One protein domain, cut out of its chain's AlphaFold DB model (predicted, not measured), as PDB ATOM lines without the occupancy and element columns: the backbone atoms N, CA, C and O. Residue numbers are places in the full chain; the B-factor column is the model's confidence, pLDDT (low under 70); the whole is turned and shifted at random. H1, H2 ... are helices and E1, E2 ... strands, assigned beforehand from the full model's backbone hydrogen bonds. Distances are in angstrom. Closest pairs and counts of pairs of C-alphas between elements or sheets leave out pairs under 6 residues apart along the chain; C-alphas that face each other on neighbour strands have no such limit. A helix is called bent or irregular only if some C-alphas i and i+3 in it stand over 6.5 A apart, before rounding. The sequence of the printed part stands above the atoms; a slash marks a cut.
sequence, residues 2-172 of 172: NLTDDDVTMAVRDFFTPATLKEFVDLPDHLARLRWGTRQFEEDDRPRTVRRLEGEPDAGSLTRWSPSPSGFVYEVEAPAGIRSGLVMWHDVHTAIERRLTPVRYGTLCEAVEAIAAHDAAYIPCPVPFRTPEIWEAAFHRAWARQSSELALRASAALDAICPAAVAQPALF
ATOM      1  N   ASN A   2     -29.240  32.573 -34.995       94.38
ATOM      2  CA  ASN A   2     -30.212  32.934 -33.950       94.38
ATOM      3  C   ASN A   2     -29.945  32.148 -32.658       94.38
ATOM      4  O   ASN A   2     -29.351  31.069 -32.714       94.38
ATOM      5  N   LEU A   3     -30.388  32.694 -31.525       94.19
ATOM      6  CA  LEU A   3     -30.383  31.997 -30.237       94.19
ATOM      7  C   LEU A   3     -31.309  30.775 -30.269       94.19
ATOM      8  O   LEU A   3     -32.353  30.799 -30.924       94.19
ATOM      9  N   THR A   4     -30.925  29.725 -29.548       93.00
ATOM     10  CA  THR A   4     -31.797  28.588 -29.222       93.00
ATOM     11  C   THR A   4     -32.622  28.873 -27.960       93.00
ATOM     12  O   THR A   4     -32.331  29.812 -27.219       93.00
ATOM     13  N   ASP A   5     -33.626  28.042 -27.671       91.31
ATOM     14  CA  ASP A   5     -34.394  28.144 -26.417       91.31
ATOM     15  C   ASP A   5     -33.506  27.932 -25.174       91.31
ATOM     16  O   ASP A   5     -33.679  28.603 -24.151       91.31
ATOM     17  N   ASP A   6     -32.505  27.052 -25.281       90.50
ATOM     18  CA  ASP A   6     -31.493  26.841 -24.240       90.50
ATOM     19  C   ASP A   6     -30.649  28.102 -24.033       90.50
ATOM     20  O   ASP A   6     -30.388  28.493 -22.895       90.50
ATOM     21  N   ASP A   7     -30.265  28.786 -25.118       93.38
ATOM     22  CA  ASP A   7     -29.515  30.037 -25.022       93.38
ATOM     23  C   ASP A   7     -30.322  31.113 -24.294       93.38
ATOM     24  O   ASP A   7     -29.778  31.789 -23.425       93.38
ATOM     25  N   VAL A   8     -31.615  31.258 -24.601       93.38
ATOM     26  CA  VAL A   8     -32.499  32.223 -23.923       93.38
ATOM     27  C   VAL A   8     -32.652  31.876 -22.440       93.38
ATOM     28  O   VAL A   8     -32.598  32.760 -21.586       93.38
ATOM     29  N   THR A   9     -32.790  30.590 -22.120       92.44
ATOM     30  CA  THR A   9     -32.881  30.087 -20.741       92.44
ATOM     31  C   THR A   9     -31.626  30.441 -19.940       92.44
ATOM     32  O   THR A   9     -31.725  31.007 -18.847       92.44
ATOM     33  N   MET A  10     -30.446  30.176 -20.505       93.06
ATOM     34  CA  MET A  10     -29.155  30.505 -19.897       93.06
ATOM     35  C   MET A  10     -28.943  32.018 -19.785       93.06
ATOM     36  O   MET A  10     -28.479  32.506 -18.756       93.06
ATOM     37  N   ALA A  11     -29.366  32.784 -20.794       94.94
ATOM     38  CA  ALA A  11     -29.270  34.239 -20.791       94.94
ATOM     39  C   ALA A  11     -30.022  34.884 -19.619       94.94
ATOM     40  O   ALA A  11     -29.562  35.889 -19.083       94.94
ATOM     41  N   VAL A  12     -31.173  34.319 -19.233       95.06
ATOM     42  CA  VAL A  12     -31.948  34.751 -18.062       95.06
ATOM     43  C   VAL A  12     -31.279  34.294 -16.769       95.06
ATOM     44  O   VAL A  12     -31.133  35.093 -15.848       95.06
ATOM     45  N   ARG A  13     -30.881  33.018 -16.693       92.50
ATOM     46  CA  ARG A  13     -30.296  32.420 -15.486       92.50
ATOM     47  C   ARG A  13     -29.047  33.167 -15.024       92.50
ATOM     48  O   ARG A  13     -28.977  33.561 -13.864       92.50
ATOM     49  N   ASP A  14     -28.114  33.400 -15.940       93.06
ATOM     50  CA  ASP A  14     -26.784  33.923 -15.614       93.06
ATOM     51  C   ASP A  14     -26.759  35.456 -15.489       93.06
ATOM     52  O   ASP A  14     -25.728  36.054 -15.172       93.06
ATOM     53  N   PHE A  15     -27.890  36.126 -15.738       93.75
ATOM     54  CA  PHE A  15     -27.968  37.580 -15.645       93.75
ATOM     55  C   PHE A  15     -28.028  38.083 -14.198       93.75
ATOM     56  O   PHE A  15     -27.509  39.156 -13.884       93.75
ATOM     57  N   PHE A  16     -28.673  37.350 -13.297       94.50
ATOM     58  CA  PHE A  16     -28.990  37.871 -11.971       94.50
ATOM     59  C   PHE A  16     -27.974  37.455 -10.907       94.50
ATOM     60  O   PHE A  16     -27.470  36.339 -10.892       94.50
ATOM     61  N   THR A  17     -27.738  38.355  -9.956       94.12
ATOM     62  CA  THR A  17     -27.296  37.987  -8.610       94.12
ATOM     63  C   THR A  17     -28.540  37.848  -7.723       94.12
ATOM     64  O   THR A  17     -29.615  38.328  -8.100       94.12
ATOM     65  N   PRO A  18     -28.447  37.241  -6.528       96.38
ATOM     66  CA  PRO A  18     -29.597  37.148  -5.627       96.38
ATOM     67  C   PRO A  18     -30.228  38.519  -5.316       96.38
ATOM     68  O   PRO A  18     -31.449  38.669  -5.357       96.38
ATOM     69  N   ALA A  19     -29.399  39.543  -5.083       96.19
ATOM     70  CA  ALA A  19     -29.862  40.900  -4.805       96.19
ATOM     71  C   ALA A  19     -30.567  41.532  -6.015       96.19
ATOM     72  O   ALA A  19     -31.669  42.061  -5.874       96.19
ATOM     73  N   THR A  20     -29.984  41.424  -7.215       95.81
ATOM     74  CA  THR A  20     -30.580  42.030  -8.414       95.81
ATOM     75  C   THR A  20     -31.841  41.297  -8.868       95.81
ATOM     76  O   THR A  20     -32.755  41.942  -9.379       95.81
ATOM     77  N   LEU A  21     -31.956  39.984  -8.626       97.56
ATOM     78  CA  LEU A  21     -33.213  39.260  -8.833       97.56
ATOM     79  C   LEU A  21     -34.307  39.784  -7.900       97.56
ATOM     80  O   LEU A  21     -35.419  40.039  -8.360       97.56
ATOM     81  N   LYS A  22     -34.003  39.952  -6.604       97.81
ATOM     82  CA  LYS A  22     -34.969  40.484  -5.634       97.81
ATOM     83  C   LYS A  22     -35.460  41.860  -6.075       97.81
ATOM     84  O   LYS A  22     -36.663  42.075  -6.164       97.81
ATOM     85  N   GLU A  23     -34.535  42.761  -6.411       97.19
ATOM     86  CA  GLU A  23     -34.887  44.082  -6.934       97.19
ATOM     87  C   GLU A  23     -35.793  43.994  -8.158       97.19
ATOM     88  O   GLU A  23     -36.800  44.689  -8.210       97.19
ATOM     89  N   PHE A  24     -35.455  43.142  -9.131       97.12
ATOM     90  CA  PHE A  24     -36.213  43.002 -10.372       97.12
ATOM     91  C   PHE A  24     -37.641  42.490 -10.146       97.12
ATOM     92  O   PHE A  24     -38.580  42.973 -10.785       97.12
ATOM     93  N   VAL A  25     -37.807  41.520  -9.243       96.75
ATOM     94  CA  VAL A  25     -39.112  40.958  -8.866       96.75
ATOM     95  C   VAL A  25     -39.985  41.998  -8.163       96.75
ATOM     96  O   VAL A  25     -41.186  42.049  -8.417       96.75
ATOM     97  N   ASP A  26     -39.386  42.867  -7.348       97.31
ATOM     98  CA  ASP A  26     -40.095  43.901  -6.586       97.31
ATOM     99  C   ASP A  26     -40.577  45.081  -7.461       97.31
ATOM    100  O   ASP A  26     -41.274  45.979  -6.978       97.31
ATOM    101  N   LEU A  27     -40.236  45.113  -8.757       97.31
ATOM    102  CA  LEU A  27     -40.621  46.207  -9.648       97.31
ATOM    103  C   LEU A  27     -42.123  46.173  -9.988       97.31
ATOM    104  O   LEU A  27     -42.645  45.153 -10.455       97.31
ATOM    105  N   PRO A  28     -42.824  47.318  -9.873       94.12
ATOM    106  CA  PRO A  28     -44.283  47.360  -9.953       94.12
ATOM    107  C   PRO A  28     -44.832  47.133 -11.366       94.12
ATOM    108  O   PRO A  28     -45.936  46.623 -11.523       94.12
ATOM    109  N   ASP A  29     -44.086  47.512 -12.408       94.12
ATOM    110  CA  ASP A  29     -44.579  47.489 -13.785       94.12
ATOM    111  C   ASP A  29     -43.459  47.325 -14.827       94.12
ATOM    112  O   ASP A  29     -42.262  47.263 -14.519       94.12
ATOM    113  N   HIS A  30     -43.857  47.191 -16.091       92.19
ATOM    114  CA  HIS A  30     -42.940  47.022 -17.216       92.19
ATOM    115  C   HIS A  30     -42.009  48.229 -17.414       92.19
ATOM    116  O   HIS A  30     -40.830  48.048 -17.705       92.19
ATOM    117  N   LEU A  31     -42.495  49.460 -17.225       94.69
ATOM    118  CA  LEU A  31     -41.673  50.660 -17.405       94.69
ATOM    119  C   LEU A  31     -40.581  50.750 -16.334       94.69
ATOM    120  O   LEU A  31     -39.462  51.170 -16.629       94.69
ATOM    121  N   ALA A  32     -40.886  50.338 -15.103       96.00
ATOM    122  CA  ALA A  32     -39.913  50.218 -14.029       96.00
ATOM    123  C   ALA A  32     -38.820  49.193 -14.373       96.00
ATOM    124  O   ALA A  32     -37.647  49.483 -14.154       96.00
ATOM    125  N   ARG A  33     -39.178  48.060 -14.996       94.94
ATOM    126  CA  ARG A  33     -38.221  47.046 -15.486       94.94
ATOM    127  C   ARG A  33     -37.332  47.559 -16.614       94.94
ATOM    128  O   ARG A  33     -36.134  47.309 -16.575       94.94
ATOM    129  N   LEU A  34     -37.876  48.328 -17.561       94.69
ATOM    130  CA  LEU A  34     -37.064  48.960 -18.607       94.69
ATOM    131  C   LEU A  34     -36.015  49.905 -18.010       94.69
ATOM    132  O   LEU A  34     -34.832  49.774 -18.304       94.69
ATOM    133  N   ARG A  35     -36.436  50.818 -17.122       94.38
ATOM    134  CA  ARG A  35     -35.519  51.762 -16.456       94.38
ATOM    135  C   ARG A  35     -34.481  51.046 -15.599       94.38
ATOM    136  O   ARG A  35     -33.316  51.429 -15.594       94.38
ATOM    137  N   TRP A  36     -34.910  50.017 -14.871       94.38
ATOM    138  CA  TRP A  36     -34.013  49.179 -14.087       94.38
ATOM    139  C   TRP A  36     -32.963  48.521 -14.984       94.38
ATOM    140  O   TRP A  36     -31.780  48.614 -14.678       94.38
ATOM    141  N   GLY A  37     -33.380  47.946 -16.114       92.25
ATOM    142  CA  GLY A  37     -32.496  47.283 -17.066       92.25
ATOM    143  C   GLY A  37     -31.460  48.223 -17.668       92.25
ATOM    144  O   GLY A  37     -30.288  47.873 -17.699       92.25
ATOM    145  N   THR A  38     -31.859  49.433 -18.071       91.44
ATOM    146  CA  THR A  38     -30.919  50.467 -18.538       91.44
ATOM    147  C   THR A  38     -29.844  50.748 -17.490       91.44
ATOM    148  O   THR A  38     -28.657  50.666 -17.795       91.44
ATOM    149  N   ARG A  39     -30.249  50.970 -16.235       92.00
ATOM    150  CA  ARG A  39     -29.331  51.246 -15.123       92.00
ATOM    151  C   ARG A  39     -28.332  50.109 -14.875       92.00
ATOM    152  O   ARG A  39     -27.166  50.389 -14.631       92.00
ATOM    153  N   GLN A  40     -28.747  48.845 -15.009       90.56
ATOM    154  CA  GLN A  40     -27.847  47.689 -14.836       90.56
ATOM    155  C   GLN A  40     -26.672  47.655 -15.829       90.56
ATOM    156  O   GLN A  40     -25.672  47.000 -15.550       90.56
ATOM    157  N   PHE A  41     -26.790  48.320 -16.981       87.88
ATOM    158  CA  PHE A  41     -25.713  48.433 -17.969       87.88
ATOM    159  C   PHE A  41     -24.990  49.788 -17.935       87.88
ATOM    160  O   PHE A  41     -23.947  49.919 -18.564       87.88
ATOM    161  N   GLU A  42     -25.530  50.793 -17.238       86.12
ATOM    162  CA  GLU A  42     -24.882  52.100 -17.040       86.12
ATOM    163  C   GLU A  42     -23.946  52.103 -15.827       86.12
ATOM    164  O   GLU A  42     -22.926  52.786 -15.837       86.12
ATOM    165  N   GLU A  43     -24.286  51.350 -14.777       75.88
ATOM    166  CA  GLU A  43     -23.499  51.283 -13.538       75.88
ATOM    167  C   GLU A  43     -22.188  50.491 -13.697       75.88
ATOM    168  O   GLU A  43     -21.282  50.645 -12.878       75.88
ATOM    169  N   ASP A  44     -22.063  49.678 -14.751       65.25
ATOM    170  CA  ASP A  44     -20.919  48.794 -14.974       65.25
ATOM    171  C   ASP A  44     -20.295  49.048 -16.354       65.25
ATOM    172  O   ASP A  44     -20.813  48.640 -17.392       65.25
ATOM    173  N   ASP A  45     -19.146  49.728 -16.369       61.03
ATOM    174  CA  ASP A  45     -18.410  50.096 -17.593       61.03
ATOM    175  C   ASP A  45     -17.786  48.863 -18.292       61.03
ATOM    176  O   ASP A  45     -17.165  48.953 -19.356       61.03
ATOM    177  N   ARG A  46     -17.909  47.678 -17.676       69.38
ATOM    178  CA  ARG A  46     -17.384  46.415 -18.193       69.38
ATOM    179  C   ARG A  46     -18.477  45.597 -18.880       69.38
ATOM    180  O   ARG A  46     -19.576  45.450 -18.355       69.38
ATOM    181  N   PRO A  47     -18.164  44.966 -20.027       73.31
ATOM    182  CA  PRO A  47     -19.095  44.048 -20.659       73.31
ATOM    183  C   PRO A  47     -19.370  42.869 -19.725       73.31
ATOM    184  O   PRO A  47     -18.459  42.123 -19.349       73.31
ATOM    185  N   ARG A  48     -20.647  42.683 -19.383       88.75
ATOM    186  CA  ARG A  48     -21.109  41.523 -18.628       88.75
ATOM    187  C   ARG A  48     -20.857  40.276 -19.465       88.75
ATOM    188  O   ARG A  48     -21.396  40.133 -20.565       88.75
ATOM    189  N   THR A  49     -19.999  39.406 -18.950       92.81
ATOM    190  CA  THR A  49     -19.576  38.181 -19.624       92.81
ATOM    191  C   THR A  49     -19.517  37.027 -18.639       92.81
ATOM    192  O   THR A  49     -19.165  37.209 -17.475       92.81
ATOM    193  N   VAL A  50     -19.878  35.839 -19.113       92.88
ATOM    194  CA  VAL A  50     -19.850  34.587 -18.349       92.88
ATOM    195  C   VAL A  50     -19.333  33.494 -19.277       92.88
ATOM    196  O   VAL A  50     -19.503  33.565 -20.491       92.88
ATOM    197  N   ARG A  51     -18.642  32.497 -18.727       93.81
ATOM    198  CA  ARG A  51     -18.316  31.272 -19.462       93.81
ATOM    199  C   ARG A  51     -19.265  30.177 -19.024       93.81
ATOM    200  O   ARG A  51     -19.433  29.982 -17.822       93.81
ATOM    201  N   ARG A  52     -19.819  29.451 -19.992       91.19
ATOM    202  CA  ARG A  52     -20.668  28.294 -19.708       91.19
ATOM    203  C   ARG A  52     -19.889  27.224 -18.961       91.19
ATOM    204  O   ARG A  52     -18.740  26.929 -19.310       91.19
ATOM    205  N   LEU A  53     -20.511  26.679 -17.929       89.44
ATOM    206  CA  LEU A  53     -19.928  25.682 -17.044       89.44
ATOM    207  C   LEU A  53     -19.924  24.296 -17.693       89.44
ATOM    208  O   LEU A  53     -20.580  24.035 -18.703       89.44
ATOM    209  N   GLU A  54     -19.164  23.384 -17.094       86.44
ATOM    210  CA  GLU A  54     -19.203  21.976 -17.470       86.44
ATOM    211  C   GLU A  54     -20.612  21.398 -17.245       86.44
ATOM    212  O   GLU A  54     -21.241  21.647 -16.217       86.44
ATOM    213  N   GLY A  55     -21.118  20.644 -18.227       83.19
ATOM    214  CA  GLY A  55     -22.477  20.087 -18.221       83.19
ATOM    215  C   GLY A  55     -23.559  21.001 -18.814       83.19
ATOM    216  O   GLY A  55     -24.685  20.542 -19.022       83.19
ATOM    217  N   GLU A  56     -23.232  22.257 -19.134       89.06
ATOM    218  CA  GLU A  56     -24.126  23.179 -19.846       89.06
ATOM    219  C   GLU A  56     -23.986  23.039 -21.378       89.06
ATOM    220  O   GLU A  56     -22.943  22.593 -21.874       89.06
ATOM    221  N   PRO A  57     -25.007  23.428 -22.165       86.00
ATOM    222  CA  PRO A  57     -24.907  23.454 -23.623       86.00
ATOM    223  C   PRO A  57     -23.763  24.360 -24.077       86.00
ATOM    224  O   PRO A  57     -23.655  25.483 -23.602       86.00
ATOM    225  N   ASP A  58     -22.924  23.909 -25.012       88.81
ATOM    226  CA  ASP A  58     -21.727  24.650 -25.451       88.81
ATOM    227  C   ASP A  58     -20.788  25.022 -24.278       88.81
ATOM    228  O   ASP A  58     -20.292  26.147 -24.184       88.81
ATOM    229  N   ALA A  59     -20.564  24.082 -23.352       89.75
ATOM    230  CA  ALA A  59     -19.652  24.248 -22.221       89.75
ATOM    231  C   ALA A  59     -18.307  24.881 -22.633       89.75
ATOM    232  O   ALA A  59     -17.678  24.490 -23.618       89.75
ATOM    233  N   GLY A  60     -17.857  25.872 -21.860       90.50
ATOM    234  CA  GLY A  60     -16.636  26.638 -22.116       90.50
ATOM    235  C   GLY A  60     -16.799  27.835 -23.061       90.50
ATOM    236  O   GLY A  60     -15.904  28.691 -23.077       90.50
ATOM    237  N   SER A  61     -17.914  27.945 -23.791       93.56
ATOM    238  CA  SER A  61     -18.214  29.110 -24.629       93.56
ATOM    239  C   SER A  61     -18.373  30.379 -23.798       93.56
ATOM    240  O   SER A  61     -18.968  30.374 -22.716       93.56
ATOM    241  N   LEU A  62     -17.839  31.481 -24.325       96.00
ATOM    242  CA  LEU A  62     -18.021  32.811 -23.758       96.00
ATOM    243  C   LEU A  62     -19.393  33.351 -24.158       96.00
ATOM    244  O   LEU A  62     -19.806  33.242 -25.314       96.00
ATOM    245  N   THR A  63     -20.078  33.959 -23.201       96.19
ATOM    246  CA  THR A  63     -21.360  34.619 -23.408       96.19
ATOM    247  C   THR A  63     -21.258  36.084 -23.026       96.19
ATOM    248  O   THR A  63     -20.486  36.454 -22.135       96.19
ATOM    249  N   ARG A  64     -22.031  36.932 -23.701       95.88
ATOM    250  CA  ARG A  64     -22.008  38.383 -23.504       95.88
ATOM    251  C   ARG A  64     -23.415  38.957 -23.494       95.88
ATOM    252  O   ARG A  64     -24.253  38.564 -24.301       95.88
ATOM    253  N   TRP A  65     -23.632  39.932 -22.618       95.94
ATOM    254  CA  TRP A  65     -24.833  40.758 -22.593       95.94
ATOM    255  C   TRP A  65     -24.468  42.184 -22.992       95.94
ATOM    256  O   TRP A  65     -23.523  42.762 -22.452       95.94
ATOM    257  N   SER A  66     -25.228  42.754 -23.921       93.38
ATOM    258  CA  SER A  66     -25.107  44.153 -24.332       93.38
ATOM    259  C   SER A  66     -26.445  44.876 -24.152       93.38
ATOM    260  O   SER A  66     -27.494  44.269 -24.393       93.38
ATOM    261  N   PRO A  67     -26.441  46.158 -23.747       92.62
ATOM    262  CA  PRO A  67     -27.673  46.894 -23.483       92.62
ATOM    263  C   PRO A  67     -28.548  47.020 -24.732       92.62
ATOM    264  O   PRO A  67     -28.058  47.227 -25.843       92.62
ATOM    265  N   SER A  68     -29.864  46.949 -24.533       93.19
ATOM    266  CA  SER A  68     -30.877  47.271 -25.538       93.19
ATOM    267  C   SER A  68     -32.046  48.011 -24.870       93.19
ATOM    268  O   SER A  68     -32.388  47.684 -23.734       93.19
ATOM    269  N   PRO A  69     -32.711  48.981 -25.530       88.25
ATOM    270  CA  PRO A  69     -33.782  49.770 -24.907       88.25
ATOM    271  C   PRO A  69     -34.930  48.954 -24.292       88.25
ATOM    272  O   PRO A  69     -35.594  49.416 -23.367       88.25
ATOM    273  N   SER A  70     -35.188  47.752 -24.808       93.12
ATOM    274  CA  SER A  70     -36.289  46.883 -24.380       93.12
ATOM    275  C   SER A  70     -35.844  45.635 -23.608       93.12
ATOM    276  O   SER A  70     -36.683  44.812 -23.234       93.12
ATOM    277  N   GLY A  71     -34.541  45.458 -23.386       95.19
ATOM    278  CA  GLY A  71     -33.975  44.188 -22.943       95.19
ATOM    279  C   GLY A  71     -32.454  44.186 -22.991       95.19
ATOM    280  O   GLY A  71     -31.796  45.161 -22.630       95.19
ATOM    281  N   PHE A  72     -31.894  43.099 -23.500       95.81
ATOM    282  CA  PHE A  72     -30.472  42.994 -23.799       95.81
ATOM    283  C   PHE A  72     -30.238  42.115 -25.023       95.81
ATOM    284  O   PHE A  72     -31.012  41.204 -25.317       95.81
ATOM    285  N   VAL A  73     -29.159  42.390 -25.746       96.50
ATOM    286  CA  VAL A  73     -28.641  41.469 -26.758       96.50
ATOM    287  C   VAL A  73     -27.765  40.452 -26.046       96.50
ATOM    288  O   VAL A  73     -26.834  40.835 -25.336       96.50
ATOM    289  N   TYR A  74     -28.077  39.175 -26.226       97.31
ATOM    290  CA  TYR A  74     -27.289  38.065 -25.714       97.31
ATOM    291  C   TYR A  74     -26.523  37.406 -26.854       97.31
ATOM    292  O   TYR A  74     -27.096  37.140 -27.911       97.31
ATOM    293  N   GLU A  75     -25.238  37.149 -26.636       97.25
ATOM    294  CA  GLU A  75     -24.334  36.539 -27.608       97.25
ATOM    295  C   GLU A  75     -23.635  35.328 -26.992       97.25
ATOM    296  O   GLU A  75     -23.255  35.360 -25.822       97.25
ATOM    297  N   VAL A  76     -23.447  34.275 -27.788       96.44
ATOM    298  CA  VAL A  76     -22.770  33.030 -27.401       96.44
ATOM    299  C   VAL A  76     -21.731  32.681 -28.461       96.44
ATOM    300  O   VAL A  76     -22.069  32.469 -29.629       96.44
ATOM    301  N   GLU A  77     -20.469  32.573 -28.051       95.81
ATOM    302  CA  GLU A  77     -19.362  32.093 -28.883       95.81
ATOM    303  C   GLU A  77     -19.362  30.558 -28.950       95.81
ATOM    304  O   GLU A  77     -18.500  29.878 -28.388       95.81
ATOM    305  N   ALA A  78     -20.380  29.995 -29.599       90.38
ATOM    306  CA  ALA A  78     -20.524  28.552 -29.749       90.38
ATOM    307  C   ALA A  78     -19.500  27.966 -30.746       90.38
ATOM    308  O   ALA A  78     -19.048  28.675 -31.652       90.38
ATOM    309  N   PRO A  79     -19.181  26.657 -30.671       87.12
ATOM    310  CA  PRO A  79     -18.204  26.020 -31.563       87.12
ATOM    311  C   PRO A  79     -18.529  26.155 -33.058       87.12
ATOM    312  O   PRO A  79     -17.629  26.267 -33.885       87.12
ATOM    313  N   ALA A  80     -19.818  26.170 -33.412       87.31
ATOM    314  CA  ALA A  80     -20.289  26.329 -34.791       87.31
ATOM    315  C   ALA A  80     -20.320  27.796 -35.275       87.31
ATOM    316  O   ALA A  80     -20.678  28.060 -36.422       87.31
ATOM    317  N   GLY A  81     -19.976  28.754 -34.409       92.81
ATOM    318  CA  GLY A  81     -19.997  30.191 -34.672       92.81
ATOM    319  C   GLY A  81     -20.915  30.964 -33.723       92.81
ATOM    320  O   GLY A  81     -21.639  30.391 -32.910       92.81
ATOM    321  N   ILE A  82     -20.909  32.292 -33.853       96.38
ATOM    322  CA  ILE A  82     -21.616  33.181 -32.922       96.38
ATOM    323  C   ILE A  82     -23.140  33.098 -33.120       96.38
ATOM    324  O   ILE A  82     -23.677  33.326 -34.220       96.38
ATOM    325  N   ARG A  83     -23.847  32.802 -32.023       96.88
ATOM    326  CA  ARG A  83     -25.305  32.942 -31.903       96.88
ATOM    327  C   ARG A  83     -25.619  34.237 -31.159       96.88
ATOM    328  O   ARG A  83     -24.951  34.549 -30.182       96.88
ATOM    329  N   SER A  84     -26.586  35.008 -31.648       97.38
ATOM    330  CA  SER A  84     -26.961  36.302 -31.070       97.38
ATOM    331  C   SER A  84     -28.460  36.546 -31.214       97.38
ATOM    332  O   SER A  84     -29.083  36.076 -32.172       97.38
ATOM    333  N   GLY A  85     -29.051  37.254 -30.254       97.31
ATOM    334  CA  GLY A  85     -30.468  37.598 -30.269       97.31
ATOM    335  C   GLY A  85     -30.866  38.558 -29.155       97.31
ATOM    336  O   GLY A  85     -30.171  38.707 -28.152       97.31
ATOM    337  N   LEU A  86     -31.999  39.229 -29.358       97.38
ATOM    338  CA  LEU A  86     -32.598  40.127 -28.377       97.38
ATOM    339  C   LEU A  86     -33.448  39.324 -27.389       97.38
ATOM    340  O   LEU A  86     -34.345  38.594 -27.805       97.38
ATOM    341  N   VAL A  87     -33.204  39.518 -26.095       97.12
ATOM    342  CA  VAL A  87     -34.031  38.997 -25.004       97.12
ATOM    343  C   VAL A  87     -34.722  40.178 -24.330       97.12
ATOM    344  O   VAL A  87     -34.060  41.099 -23.850       97.12
ATOM    345  N   MET A  88     -36.056  40.188 -24.324       96.38
ATOM    346  CA  MET A  88     -36.847  41.310 -23.813       96.38
ATOM    347  C   MET A  88     -37.024  41.211 -22.297       96.38
ATOM    348  O   MET A  88     -37.257  40.126 -21.767       96.38
ATOM    349  N   TRP A  89     -37.048  42.344 -21.588       96.12
ATOM    350  CA  TRP A  89     -37.309  42.355 -20.138       96.12
ATOM    351  C   TRP A  89     -38.664  41.749 -19.759       96.12
ATOM    352  O   TRP A  89     -38.815  41.181 -18.677       96.12
ATOM    353  N   HIS A  90     -39.648  41.844 -20.654       94.94
ATOM    354  CA  HIS A  90     -40.939  41.182 -20.492       94.94
ATOM    355  C   HIS A  90     -40.821  39.647 -20.488       94.94
ATOM    356  O   HIS A  90     -41.435  38.984 -19.651       94.94
ATOM    357  N   ASP A  91     -39.999  39.085 -21.376       95.06
ATOM    358  CA  ASP A  91     -39.790  37.638 -21.470       95.06
ATOM    359  C   ASP A  91     -38.993  37.126 -20.265       95.06
ATOM    360  O   ASP A  91     -39.346  36.104 -19.677       95.06
ATOM    361  N   VAL A  92     -37.987  37.894 -19.830       96.50
ATOM    362  CA  VAL A  92     -37.233  37.655 -18.587       96.50
ATOM    363  C   VAL A  92     -38.184  37.579 -17.391       96.50
ATOM    364  O   VAL A  92     -38.136  36.628 -16.610       96.50
ATOM    365  N   HIS A  93     -39.094  38.550 -17.267       96.50
ATOM    366  CA  HIS A  93     -40.091  38.567 -16.202       96.50
ATOM    367  C   HIS A  93     -41.019  37.355 -16.252       96.50
ATOM    368  O   HIS A  93     -41.211  36.689 -15.237       96.50
ATOM    369  N   THR A  94     -41.528  37.019 -17.436       95.38
ATOM    370  CA  THR A  94     -42.393  35.851 -17.632       95.38
ATOM    371  C   THR A  94     -41.678  34.548 -17.255       95.38
ATOM    372  O   THR A  94     -42.278  33.659 -16.649       95.38
ATOM    373  N   ALA A  95     -40.389  34.418 -17.580       94.75
ATOM    374  CA  ALA A  95     -39.583  33.255 -17.213       94.75
ATOM    375  C   ALA A  95     -39.408  33.125 -15.689       94.75
ATOM    376  O   ALA A  95     -39.525  32.020 -15.157       94.75
ATOM    377  N   ILE A  96     -39.189  34.245 -14.992       96.06
ATOM    378  CA  ILE A  96     -39.075  34.307 -13.528       96.06
ATOM    379  C   ILE A  96     -40.416  33.986 -12.856       96.06
ATOM    380  O   ILE A  96     -40.472  33.122 -11.980       96.06
ATOM    381  N   GLU A  97     -41.512  34.621 -13.285       95.44
ATOM    382  CA  GLU A  97     -42.842  34.447 -12.683       95.44
ATOM    383  C   GLU A  97     -43.310  32.991 -12.692       95.44
ATOM    384  O   GLU A  97     -43.879  32.523 -11.707       95.44
ATOM    385  N   ARG A  98     -43.010  32.229 -13.752       95.25
ATOM    386  CA  ARG A  98     -43.367  30.800 -13.855       95.25
ATOM    387  C   ARG A  98     -42.841  29.949 -12.700       95.25
ATOM    388  O   ARG A  98     -43.384  28.879 -12.426       95.25
ATOM    389  N   ARG A  99     -41.760  30.381 -12.056       94.88
ATOM    390  CA  ARG A  99     -41.116  29.677 -10.945       94.88
ATOM    391  C   ARG A  99     -41.204  30.446  -9.635       94.88
ATOM    392  O   ARG A  99     -40.861  29.874  -8.596       94.88
ATOM    393  N   LEU A 100     -41.660  31.690  -9.655       96.25
ATOM    394  CA  LEU A 100     -41.793  32.514  -8.470       96.25
ATOM    395  C   LEU A 100     -42.992  32.034  -7.643       96.25
ATOM    396  O   LEU A 100     -44.134  32.042  -8.085       96.25
ATOM    397  N   THR A 101     -42.721  31.598  -6.417       97.19
ATOM    398  CA  THR A 101     -43.756  31.240  -5.436       97.19
ATOM    399  C   THR A 101     -43.498  32.019  -4.153       97.19
ATOM    400  O   THR A 101     -42.342  32.379  -3.914       97.19
ATOM    401  N   PRO A 102     -44.506  32.233  -3.286       97.81
ATOM    402  CA  PRO A 102     -44.302  32.944  -2.025       97.81
ATOM    403  C   PRO A 102     -43.170  32.359  -1.170       97.81
ATOM    404  O   PRO A 102     -42.391  33.105  -0.591       97.81
ATOM    405  N   VAL A 103     -43.024  31.029  -1.151       97.94
ATOM    406  CA  VAL A 103     -41.955  30.339  -0.407       97.94
ATOM    407  C   VAL A 103     -40.577  30.616  -1.012       97.94
ATOM    408  O   VAL A 103     -39.640  30.953  -0.292       97.94
ATOM    409  N   ARG A 104     -40.445  30.513  -2.342       97.88
ATOM    410  CA  ARG A 104     -39.177  30.791  -3.037       97.88
ATOM    411  C   ARG A 104     -38.778  32.259  -2.909       97.88
ATOM    412  O   ARG A 104     -37.614  32.546  -2.663       97.88
ATOM    413  N   TYR A 105     -39.747  33.165  -3.019       98.25
ATOM    414  CA  TYR A 105     -39.531  34.593  -2.812       98.25
ATOM    415  C   TYR A 105     -39.110  34.900  -1.370       98.25
ATOM    416  O   TYR A 105     -38.107  35.571  -1.171       98.25
ATOM    417  N   GLY A 106     -39.799  34.342  -0.366       98.19
ATOM    418  CA  GLY A 106     -39.407  34.491   1.040       98.19
ATOM    419  C   GLY A 106     -37.977  34.008   1.300       98.19
ATOM    420  O   GLY A 106     -37.192  34.724   1.908       98.19
ATOM    421  N   THR A 107     -37.605  32.857   0.729       98.00
ATOM    422  CA  THR A 107     -36.235  32.316   0.824       98.00
ATOM    423  C   THR A 107     -35.202  33.255   0.184       98.00
ATOM    424  O   THR A 107     -34.114  33.438   0.726       98.00
ATOM    425  N   LEU A 108     -35.529  33.868  -0.961       98.38
ATOM    426  CA  LEU A 108     -34.667  34.857  -1.611       98.38
ATOM    427  C   LEU A 108     -34.486  36.102  -0.732       98.38
ATOM    428  O   LEU A 108     -33.357  36.553  -0.553       98.38
ATOM    429  N   CYS A 109     -35.573  36.636  -0.168       98.31
ATOM    430  CA  CYS A 109     -35.527  37.790   0.730       98.31
ATOM    431  C   CYS A 109     -34.659  37.513   1.957       98.31
ATOM    432  O   CYS A 109     -33.728  38.272   2.217       98.31
ATOM    433  N   GLU A 110     -34.894  36.394   2.646       98.12
ATOM    434  CA  GLU A 110     -34.104  35.981   3.811       98.12
ATOM    435  C   GLU A 110     -32.613  35.849   3.472       98.12
ATOM    436  O   GLU A 110     -31.758  36.308   4.228       98.12
ATOM    437  N   ALA A 111     -32.283  35.251   2.322       97.75
ATOM    438  CA  ALA A 111     -30.896  35.080   1.904       97.75
ATOM    439  C   ALA A 111     -30.208  36.419   1.586       97.75
ATOM    440  O   ALA A 111     -29.071  36.637   2.008       97.75
ATOM    441  N   VAL A 112     -30.889  37.322   0.874       97.75
ATOM    442  CA  VAL A 112     -30.365  38.657   0.542       97.75
ATOM    443  C   VAL A 112     -30.176  39.499   1.804       97.75
ATOM    444  O   VAL A 112     -29.129  40.121   1.970       97.75
ATOM    445  N   GLU A 113     -31.144  39.484   2.720       97.56
ATOM    446  CA  GLU A 113     -31.055  40.195   4.000       97.56
ATOM    447  C   GLU A 113     -29.931  39.643   4.881       97.56
ATOM    448  O   GLU A 113     -29.179  40.417   5.472       97.56
ATOM    449  N   ALA A 114     -29.764  38.319   4.934       96.88
ATOM    450  CA  ALA A 114     -28.695  37.688   5.700       96.88
ATOM    451  C   ALA A 114     -27.301  38.028   5.153       96.88
ATOM    452  O   ALA A 114     -26.395  38.283   5.946       96.88
ATOM    453  N   ILE A 115     -27.125  38.069   3.824       96.50
ATOM    454  CA  ILE A 115     -25.874  38.529   3.201       96.50
ATOM    455  C   ILE A 115     -25.626  39.996   3.541       96.50
ATOM    456  O   ILE A 115     -24.556  40.315   4.045       96.50
ATOM    457  N   ALA A 116     -26.614  40.873   3.348       95.31
ATOM    458  CA  ALA A 116     -26.456  42.297   3.635       95.31
ATOM    459  C   ALA A 116     -26.121  42.558   5.114       95.31
ATOM    460  O   ALA A 116     -25.255  43.377   5.421       95.31
ATOM    461  N   ALA A 117     -26.767  41.838   6.036       95.44
ATOM    462  CA  ALA A 117     -26.486  41.923   7.466       95.44
ATOM    463  C   ALA A 117     -25.093  41.382   7.817       95.44
ATOM    464  O   ALA A 117     -24.418  41.956   8.673       95.44
ATOM    465  N   HIS A 118     -24.658  40.299   7.164       94.12
ATOM    466  CA  HIS A 118     -23.301  39.788   7.301       94.12
ATOM    467  C   HIS A 118     -22.307  40.827   6.784       94.12
ATOM    468  O   HIS A 118     -21.529  41.333   7.572       94.12
ATOM    469  N   ASP A 119     -22.386  41.272   5.536       91.50
ATOM    470  CA  ASP A 119     -21.448  42.252   4.978       91.50
ATOM    471  C   ASP A 119     -21.383  43.553   5.801       91.50
ATOM    472  O   ASP A 119     -20.295  44.074   6.050       91.50
ATOM    473  N   ALA A 120     -22.517  44.043   6.315       90.69
ATOM    474  CA  ALA A 120     -22.568  45.222   7.185       90.69
ATOM    475  C   ALA A 120     -21.902  45.015   8.558       90.69
ATOM    476  O   ALA A 120     -21.420  45.973   9.164       90.69
ATOM    477  N   ALA A 121     -21.872  43.780   9.059       87.69
ATOM    478  CA  ALA A 121     -21.184  43.423  10.293       87.69
ATOM    479  C   ALA A 121     -19.676  43.181  10.083       87.69
ATOM    480  O   ALA A 121     -18.974  42.906  11.060       87.69
ATOM    481  N   TYR A 122     -19.165  43.274   8.845       85.31
ATOM    482  CA  TYR A 122     -17.737  43.134   8.588       85.31
ATOM    483  C   TYR A 122     -16.972  44.244   9.297       85.31
ATOM    484  O   TYR A 122     -17.247  45.434   9.144       85.31
ATOM    485  N   ILE A 123     -15.956  43.841  10.052       75.94
ATOM    486  CA  ILE A 123     -15.106  44.769  10.775       75.94
ATOM    487  C   ILE A 123     -13.726  44.754  10.106       75.94
ATOM    488  O   ILE A 123     -12.958  43.810  10.327       75.94
ATOM    489  N   PRO A 124     -13.379  45.766   9.283       70.88
ATOM    490  CA  PRO A 124     -12.030  45.878   8.742       70.88
ATOM    491  C   PRO A 124     -11.065  46.024   9.917       70.88
ATOM    492  O   PRO A 124     -11.270  46.911  10.740       70.88
ATOM    493  N   CYS A 125     -10.082  45.117  10.013       63.91
ATOM    494  CA  CYS A 125      -9.176  44.925  11.155       63.91
ATOM    495  C   CYS A 125      -9.026  46.172  12.051       63.91
ATOM    496  O   CYS A 125      -8.192  47.038  11.766       63.91
ATOM    497  N   PRO A 126      -9.801  46.286  13.147       59.19
ATOM    498  CA  PRO A 126      -9.481  47.246  14.171       59.19
ATOM    499  C   PRO A 126      -8.434  46.615  15.079       59.19
ATOM    500  O   PRO A 126      -8.505  45.441  15.446       59.19
ATOM    501  N   VAL A 127      -7.464  47.434  15.462       58.50
ATOM    502  CA  VAL A 127      -6.525  47.183  16.557       58.50
ATOM    503  C   VAL A 127      -7.332  46.722  17.788       58.50
ATOM    504  O   VAL A 127      -8.096  47.516  18.335       58.50
ATOM    505  N   PRO A 128      -7.266  45.424  18.162       66.31
ATOM    506  CA  PRO A 128      -6.391  45.005  19.259       66.31
ATOM    507  C   PRO A 128      -5.713  43.640  19.023       66.31
ATOM    508  O   PRO A 128      -5.129  43.073  19.947       66.31
ATOM    509  N   PHE A 129      -5.785  43.072  17.815       64.38
ATOM    510  CA  PHE A 129      -5.089  41.821  17.524       64.38
ATOM    511  C   PHE A 129      -3.596  42.084  17.350       64.38
ATOM    512  O   PHE A 129      -3.170  42.857  16.498       64.38
ATOM    513  N   ARG A 130      -2.791  41.428  18.190       68.25
ATOM    514  CA  ARG A 130      -1.339  41.647  18.279       68.25
ATOM    515  C   ARG A 130      -0.599  41.365  16.965       68.25
ATOM    516  O   ARG A 130       0.490  41.894  16.775       68.25
ATOM    517  N   THR A 131      -1.163  40.514  16.104       80.56
ATOM    518  CA  THR A 131      -0.580  40.083  14.823       80.56
ATOM    519  C   THR A 131      -1.686  39.724  13.812       80.56
ATOM    520  O   THR A 131      -2.779  39.336  14.250       80.56
ATOM    521  N   PRO A 132      -1.429  39.818  12.490       79.12
ATOM    522  CA  PRO A 132      -2.371  39.410  11.442       79.12
ATOM    523  C   PRO A 132      -2.858  37.961  11.570       79.12
ATOM    524  O   PRO A 132      -4.024  37.683  11.314       79.12
ATOM    525  N   GLU A 133      -2.010  37.042  12.033       85.12
ATOM    526  CA  GLU A 133      -2.330  35.618  12.176       85.12
ATOM    527  C   GLU A 133      -3.415  35.368  13.233       85.12
ATOM    528  O   GLU A 133      -4.242  34.466  13.088       85.12
ATOM    529  N   ILE A 134      -3.438  36.177  14.296       82.31
ATOM    530  CA  ILE A 134      -4.460  36.080  15.347       82.31
ATOM    531  C   ILE A 134      -5.792  36.639  14.841       82.31
ATOM    532  O   ILE A 134      -6.830  36.037  15.100       82.31
ATOM    533  N   TRP A 135      -5.775  37.752  14.102       81.38
ATOM    534  CA  TRP A 135      -6.984  38.290  13.464       81.38
ATOM    535  C   TRP A 135      -7.564  37.296  12.446       81.38
ATOM    536  O   TRP A 135      -8.769  37.033  12.450       81.38
ATOM    537  N   GLU A 136      -6.694  36.674  11.648       83.38
ATOM    538  CA  GLU A 136      -7.061  35.643  10.678       83.38
ATOM    539  C   GLU A 136      -7.795  34.474  11.355       83.38
ATOM    540  O   GLU A 136      -8.881  34.070  10.938       83.38
ATOM    541  N   ALA A 137      -7.222  33.940  12.437       83.38
ATOM    542  CA  ALA A 137      -7.779  32.792  13.144       83.38
ATOM    543  C   ALA A 137      -9.039  33.126  13.964       83.38
ATOM    544  O   ALA A 137      -9.968  32.321  13.993       83.38
ATOM    545  N   ALA A 138      -9.065  34.276  14.644       81.12
ATOM    546  CA  ALA A 138     -10.120  34.625  15.596       81.12
ATOM    547  C   ALA A 138     -11.356  35.252  14.939       81.12
ATOM    548  O   ALA A 138     -12.447  35.166  15.500       81.12
ATOM    549  N   PHE A 139     -11.192  35.884  13.773       83.81
ATOM    550  CA  PHE A 139     -12.266  36.594  13.087       83.81
ATOM    551  C   PHE A 139     -12.397  36.155  11.627       83.81
ATOM    552  O   PHE A 139     -13.417  35.573  11.257       83.81
ATOM    553  N   HIS A 140     -11.364  36.373  10.805       84.75
ATOM    554  CA  HIS A 140     -11.490  36.277   9.346       84.75
ATOM    555  C   HIS A 140     -11.890  34.877   8.852       84.75
ATOM    556  O   HIS A 140     -12.771  34.761   8.009       84.75
ATOM    557  N   ARG A 141     -11.332  33.789   9.401       87.62
ATOM    558  CA  ARG A 141     -11.701  32.423   8.975       87.62
ATOM    559  C   ARG A 141     -13.143  32.053   9.297       87.62
ATOM    560  O   ARG A 141     -13.820  31.449   8.467       87.62
ATOM    561  N   ALA A 142     -13.604  32.370  10.506       88.94
ATOM    562  CA  ALA A 142     -14.981  32.098  10.907       88.94
ATOM    563  C   ALA A 142     -15.955  32.935  10.067       88.94
ATOM    564  O   ALA A 142     -16.942  32.408   9.557       88.94
ATOM    565  N   TRP A 143     -15.601  34.204   9.852       90.38
ATOM    566  CA  TRP A 143     -16.304  35.116   8.965       90.38
ATOM    567  C   TRP A 143     -16.414  34.574   7.539       90.38
ATOM    568  O   TRP A 143     -17.514  34.377   7.037       90.38
ATOM    569  N   ALA A 144     -15.286  34.248   6.907       90.44
ATOM    570  CA  ALA A 144     -15.230  33.748   5.537       90.44
ATOM    571  C   ALA A 144     -16.008  32.436   5.363       90.44
ATOM    572  O   ALA A 144     -16.661  32.223   4.339       90.44
ATOM    573  N   ARG A 145     -15.992  31.560   6.376       93.50
ATOM    574  CA  ARG A 145     -16.811  30.342   6.378       93.50
ATOM    575  C   ARG A 145     -18.302  30.671   6.373       93.50
ATOM    576  O   ARG A 145     -19.036  30.084   5.583       93.50
ATOM    577  N   GLN A 146     -18.737  31.594   7.228       94.50
ATOM    578  CA  GLN A 146     -20.130  32.033   7.267       94.50
ATOM    579  C   GLN A 146     -20.534  32.732   5.962       94.50
ATOM    580  O   GLN A 146     -21.583  32.413   5.413       94.50
ATOM    581  N   SER A 147     -19.681  33.603   5.421       94.19
ATOM    582  CA  SER A 147     -19.871  34.239   4.112       94.19
ATOM    583  C   SER A 147     -20.080  33.196   3.007       94.19
ATOM    584  O   SER A 147     -21.043  33.284   2.249       94.19
ATOM    585  N   SER A 148     -19.257  32.141   2.978       95.00
ATOM    586  CA  SER A 148     -19.387  31.045   2.004       95.00
ATOM    587  C   SER A 148     -20.710  30.286   2.152       95.00
ATOM    588  O   SER A 148     -21.358  29.957   1.162       95.00
ATOM    589  N   GLU A 149     -21.136  30.012   3.386       96.44
ATOM    590  CA  GLU A 149     -22.411  29.345   3.658       96.44
ATOM    591  C   GLU A 149     -23.610  30.199   3.222       96.44
ATOM    592  O   GLU A 149     -24.543  29.686   2.599       96.44
ATOM    593  N   LEU A 150     -23.579  31.501   3.508       96.94
ATOM    594  CA  LEU A 150     -24.612  32.444   3.086       96.94
ATOM    595  C   LEU A 150     -24.660  32.580   1.562       96.94
ATOM    596  O   LEU A 150     -25.748  32.539   0.989       96.94
ATOM    597  N   ALA A 151     -23.502  32.654   0.901       95.12
ATOM    598  CA  ALA A 151     -23.411  32.690  -0.554       95.12
ATOM    599  C   ALA A 151     -24.039  31.441  -1.190       95.12
ATOM    600  O   ALA A 151     -24.863  31.570  -2.091       95.12
ATOM    601  N   LEU A 152     -23.744  30.241  -0.673       96.25
ATOM    602  CA  LEU A 152     -24.349  28.994  -1.159       96.25
ATOM    603  C   LEU A 152     -25.874  28.983  -0.999       96.25
ATOM    604  O   LEU A 152     -26.589  28.580  -1.916       96.25
ATOM    605  N   ARG A 153     -26.388  29.446   0.148       96.38
ATOM    606  CA  ARG A 153     -27.839  29.553   0.383       96.38
ATOM    607  C   ARG A 153     -28.495  30.542  -0.579       96.38
ATOM    608  O   ARG A 153     -29.558  30.246  -1.118       96.38
ATOM    609  N   ALA A 154     -27.862  31.685  -0.824       95.94
ATOM    610  CA  ALA A 154     -28.378  32.689  -1.744       95.94
ATOM    611  C   ALA A 154     -28.339  32.221  -3.205       95.94
ATOM    612  O   ALA A 154     -29.310  32.436  -3.927       95.94
ATOM    613  N   SER A 155     -27.284  31.518  -3.622       94.62
ATOM    614  CA  SER A 155     -27.228  30.859  -4.933       94.62
ATOM    615  C   SER A 155     -28.330  29.810  -5.082       94.62
ATOM    616  O   SER A 155     -29.025  29.801  -6.091       94.62
ATOM    617  N   ALA A 156     -28.579  28.990  -4.058       95.25
ATOM    618  CA  ALA A 156     -29.675  28.021  -4.089       95.25
ATOM    619  C   ALA A 156     -31.060  28.693  -4.175       95.25
ATOM    620  O   ALA A 156     -31.942  28.206  -4.883       95.25
ATOM    621  N   ALA A 157     -31.259  29.822  -3.486       96.75
ATOM    622  CA  ALA A 157     -32.493  30.607  -3.570       96.75
ATOM    623  C   ALA A 157     -32.693  31.224  -4.966       96.75
ATOM    624  O   ALA A 157     -33.802  31.189  -5.506       96.75
ATOM    625  N   LEU A 158     -31.613  31.731  -5.569       96.44
ATOM    626  CA  LEU A 158     -31.581  32.219  -6.947       96.44
ATOM    627  C   LEU A 158     -31.945  31.100  -7.936       96.44
ATOM    628  O   LEU A 158     -32.902  31.247  -8.693       96.44
ATOM    629  N   ASP A 159     -31.258  29.956  -7.880       94.06
ATOM    630  CA  ASP A 159     -31.474  28.802  -8.770       94.06
ATOM    631  C   ASP A 159     -32.868  28.169  -8.615       94.06
ATOM    632  O   ASP A 159     -33.397  27.539  -9.539       94.06
ATOM    633  N   ALA A 160     -33.511  28.337  -7.454       94.88
ATOM    634  CA  ALA A 160     -34.888  27.902  -7.249       94.88
ATOM    635  C   ALA A 160     -35.888  28.714  -8.097       94.88
ATOM    636  O   ALA A 160     -36.917  28.159  -8.512       94.88
ATOM    637  N   ILE A 161     -35.581  29.984  -8.385       97.00
ATOM    638  CA  ILE A 161     -36.423  30.918  -9.146       97.00
ATOM    639  C   ILE A 161     -35.977  31.014 -10.607       97.00
ATOM    640  O   ILE A 161     -36.812  30.852 -11.495       97.00
ATOM    641  N   CYS A 162     -34.691  31.250 -10.874       94.06
ATOM    642  CA  CYS A 162     -34.174  31.344 -12.237       94.06
ATOM    643  C   CYS A 162     -34.405  30.036 -13.008       94.06
ATOM    644  O   CYS A 162     -34.454  28.962 -12.401       94.06
ATOM    645  N   PRO A 163     -34.565  30.082 -14.344       89.44
ATOM    646  CA  PRO A 163     -34.657  28.879 -15.163       89.44
ATOM    647  C   PRO A 163     -33.476  27.932 -14.904       89.44
ATOM    648  O   PRO A 163     -32.353  28.373 -14.682       89.44
ATOM    649  N   ALA A 164     -33.745  26.625 -14.872       82.50
ATOM    650  CA  ALA A 164     -32.705  25.641 -14.591       82.50
ATOM    651  C   ALA A 164     -31.831  25.482 -15.833       82.50
ATOM    652  O   ALA A 164     -32.353  25.513 -16.949       82.50
ATOM    653  N   ALA A 165     -30.531  25.257 -15.639       75.06
ATOM    654  CA  ALA A 165     -29.698  24.771 -16.730       75.06
ATOM    655  C   ALA A 165     -30.276  23.461 -17.269       75.06
ATOM    656  O   ALA A 165     -30.647  22.564 -16.503       75.06
ATOM    657  N   VAL A 166     -30.311  23.342 -18.591       73.81
ATOM    658  CA  VAL A 166     -30.561  22.061 -19.243       73.81
ATOM    659  C   VAL A 166     -29.258  21.279 -19.193       73.81
ATOM    660  O   VAL A 166     -28.289  21.636 -19.859       73.81
ATOM    661  N   ALA A 167     -29.224  20.228 -18.375       70.75
ATOM    662  CA  ALA A 167     -28.085  19.323 -18.343       70.75
ATOM    663  C   ALA A 167     -27.973  18.610 -19.695       70.75
ATOM    664  O   ALA A 167     -28.908  17.925 -20.119       70.75
ATOM    665  N   GLN A 168     -26.834  18.757 -20.367       67.19
ATOM    666  CA  GLN A 168     -26.518  17.947 -21.538       67.19
ATOM    667  C   GLN A 168     -25.853  16.645 -21.071       67.19
ATOM    668  O   GLN A 168     -24.964  16.692 -20.214       67.19
ATOM    669  N   PRO A 169     -26.264  15.472 -21.589       58.06
ATOM    670  CA  PRO A 169     -25.535  14.241 -21.323       58.06
ATOM    671  C   PRO A 169     -24.087  14.407 -21.793       58.06
ATOM    672  O   PRO A 169     -23.836  15.016 -22.836       58.06
ATOM    673  N   ALA A 170     -23.139  13.876 -21.018       56.16
ATOM    674  CA  ALA A 170     -21.741  13.874 -21.418       56.16
ATOM    675  C   ALA A 170     -21.626  13.222 -22.803       56.16
ATOM    676  O   ALA A 170     -22.170  12.143 -23.038       56.16
ATOM    677  N   LEU A 171     -20.942  13.897 -23.728       54.03
ATOM    678  CA  LEU A 171     -20.735  13.381 -25.084       54.03
ATOM    679  C   LEU A 171     -19.787  12.165 -25.120       54.03
ATOM    680  O   LEU A 171     -19.548  11.634 -26.204       54.03
ATOM    681  N   PHE A 172     -19.277  11.721 -23.963       53.00
ATOM    682  CA  PHE A 172     -18.349  10.604 -23.800       53.00
ATOM    683  C   PHE A 172     -18.586   9.876 -22.474       53.00
ATOM    684  O   PHE A 172     -18.697  10.573 -21.439       53.00
TER     685      PHE A 172
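AT A GLANCE: This is residues 2 to 172 of the 172 residues of an uncharacterized protein of Streptomyces griseochromogenes (UniProt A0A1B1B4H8). A small head, built on one strongly twisted sheet of four strands, is joined to a long helical hairpin, H5 and H6, that reaches away from the sheet as an arm. In the head, H1 crosses over one face of the sheet, while H3 and H4 pack at the end of the sheet where E2 turns into E3; H2 sits between the head and the hairpin, packed on H5 and H6. The printed part has 171 residues, with named elements in the order H1, H2, H3, E1, E2, E3, E4, H4, H5, H6; the class is mixed, helices and strands, and the sheet's order is E1, E2, E3, E4, antiparallel throughout. The whole is only just loose, close to compact, with a radius of gyration of the C-alphas of 19.0 A, and it spans 60 by 46 by 34 A.

IN THESE COORDINATES: H1, residues 5 to 13, begins with C-alpha 5 at (-34.394, 28.144, -26.417). H2 holds residues 18 to 25, and H3, residues 30 to 42, is 18.8 A from first to last C-alpha. The strands follow: E1, residues 48 to 51; E2, residues 62 to 68, 19.4 A long; E3, residues 71 to 78, 21.7 A; and E4, residues 81 to 88, 22.9 A. H4, residues 89 to 97, follows E4 with no residue between. H5, residues 102 to 120, is 26.6 A long and begins with C-alpha 102 at (-44.302, 32.944, -2.025). H6, residues 132 to 161, is the longest helix at 40.7 A and ends with C-alpha 161 at (-36.423, 30.918, -9.146). H6 is irregular, with C-alphas 138 and 141 7.2 A apart, and has a kink of 41 degrees near residue 139.

HOW THE PARTS SIT: E1 to E4 form a meander, each strand the antiparallel neighbour of the one before, with E1 and E4 as edge strands. In the hairpin E1 and E2, N 63 and O 50 are 2.8 A apart, within hydrogen-bond range. So are N 66 and O 73 of the hairpin E2 and E3, at 2.9 A, and N 76 and O 83 of the hairpin E3 and E4, at 2.8 A. H1 is on the sheet at a height of 9.3 A, over E2 and E3, and runs across the strands, at 77 degrees to E2 on the local plane. Its closest C-alphas to E3 are those of Ala 11 and Tyr 74, 6.5 A. H3 is also on the sheet; its closest C-alphas to E2 are those of Phe 41 and Pro 67, 6.1 A. H4 only grazes the sheet with its residues 89 to 94, but touches H3, the closest C-alphas being those of Arg 33 and Trp 89, 6.7 A. H2 is not on the sheet. It touches residues 105 to 112 of H5 at a steep tilt of 48 degrees, opposite ways, with the C-alphas of Ala 19 and Val 112 closest at 5.8 A. It also touches residues 154 to 158 of H6, with the C-alphas of Pro 18 and Leu 158 closest at 5.5 A. H5 and H6 form a helical hairpin at a shallow tilt of 21 degrees, opposite ways; H6 touches H5 with residues 147 to 161 alone, and the closest C-alphas are those of Ala 111 and Ala 154, 5.0 A. Every O i to N i+4 pair is within hydrogen-bond range in H1, H2, H4 and H5; in H3 8 of 9 are, and in H6 23 of 26.

THE WHOLE: The C-alphas of Asn 2 and Arg 130 are the two farthest apart, at 60.3 A. The printed part has no cut. The link from H5 to H6, with 11 residues, is long, and that from E1 to E2, with 10, is short but not tight. The mean pLDDT of the printed part is 89.9; residues 44 to 46, 125 to 130 and 168 to 172 are under 70.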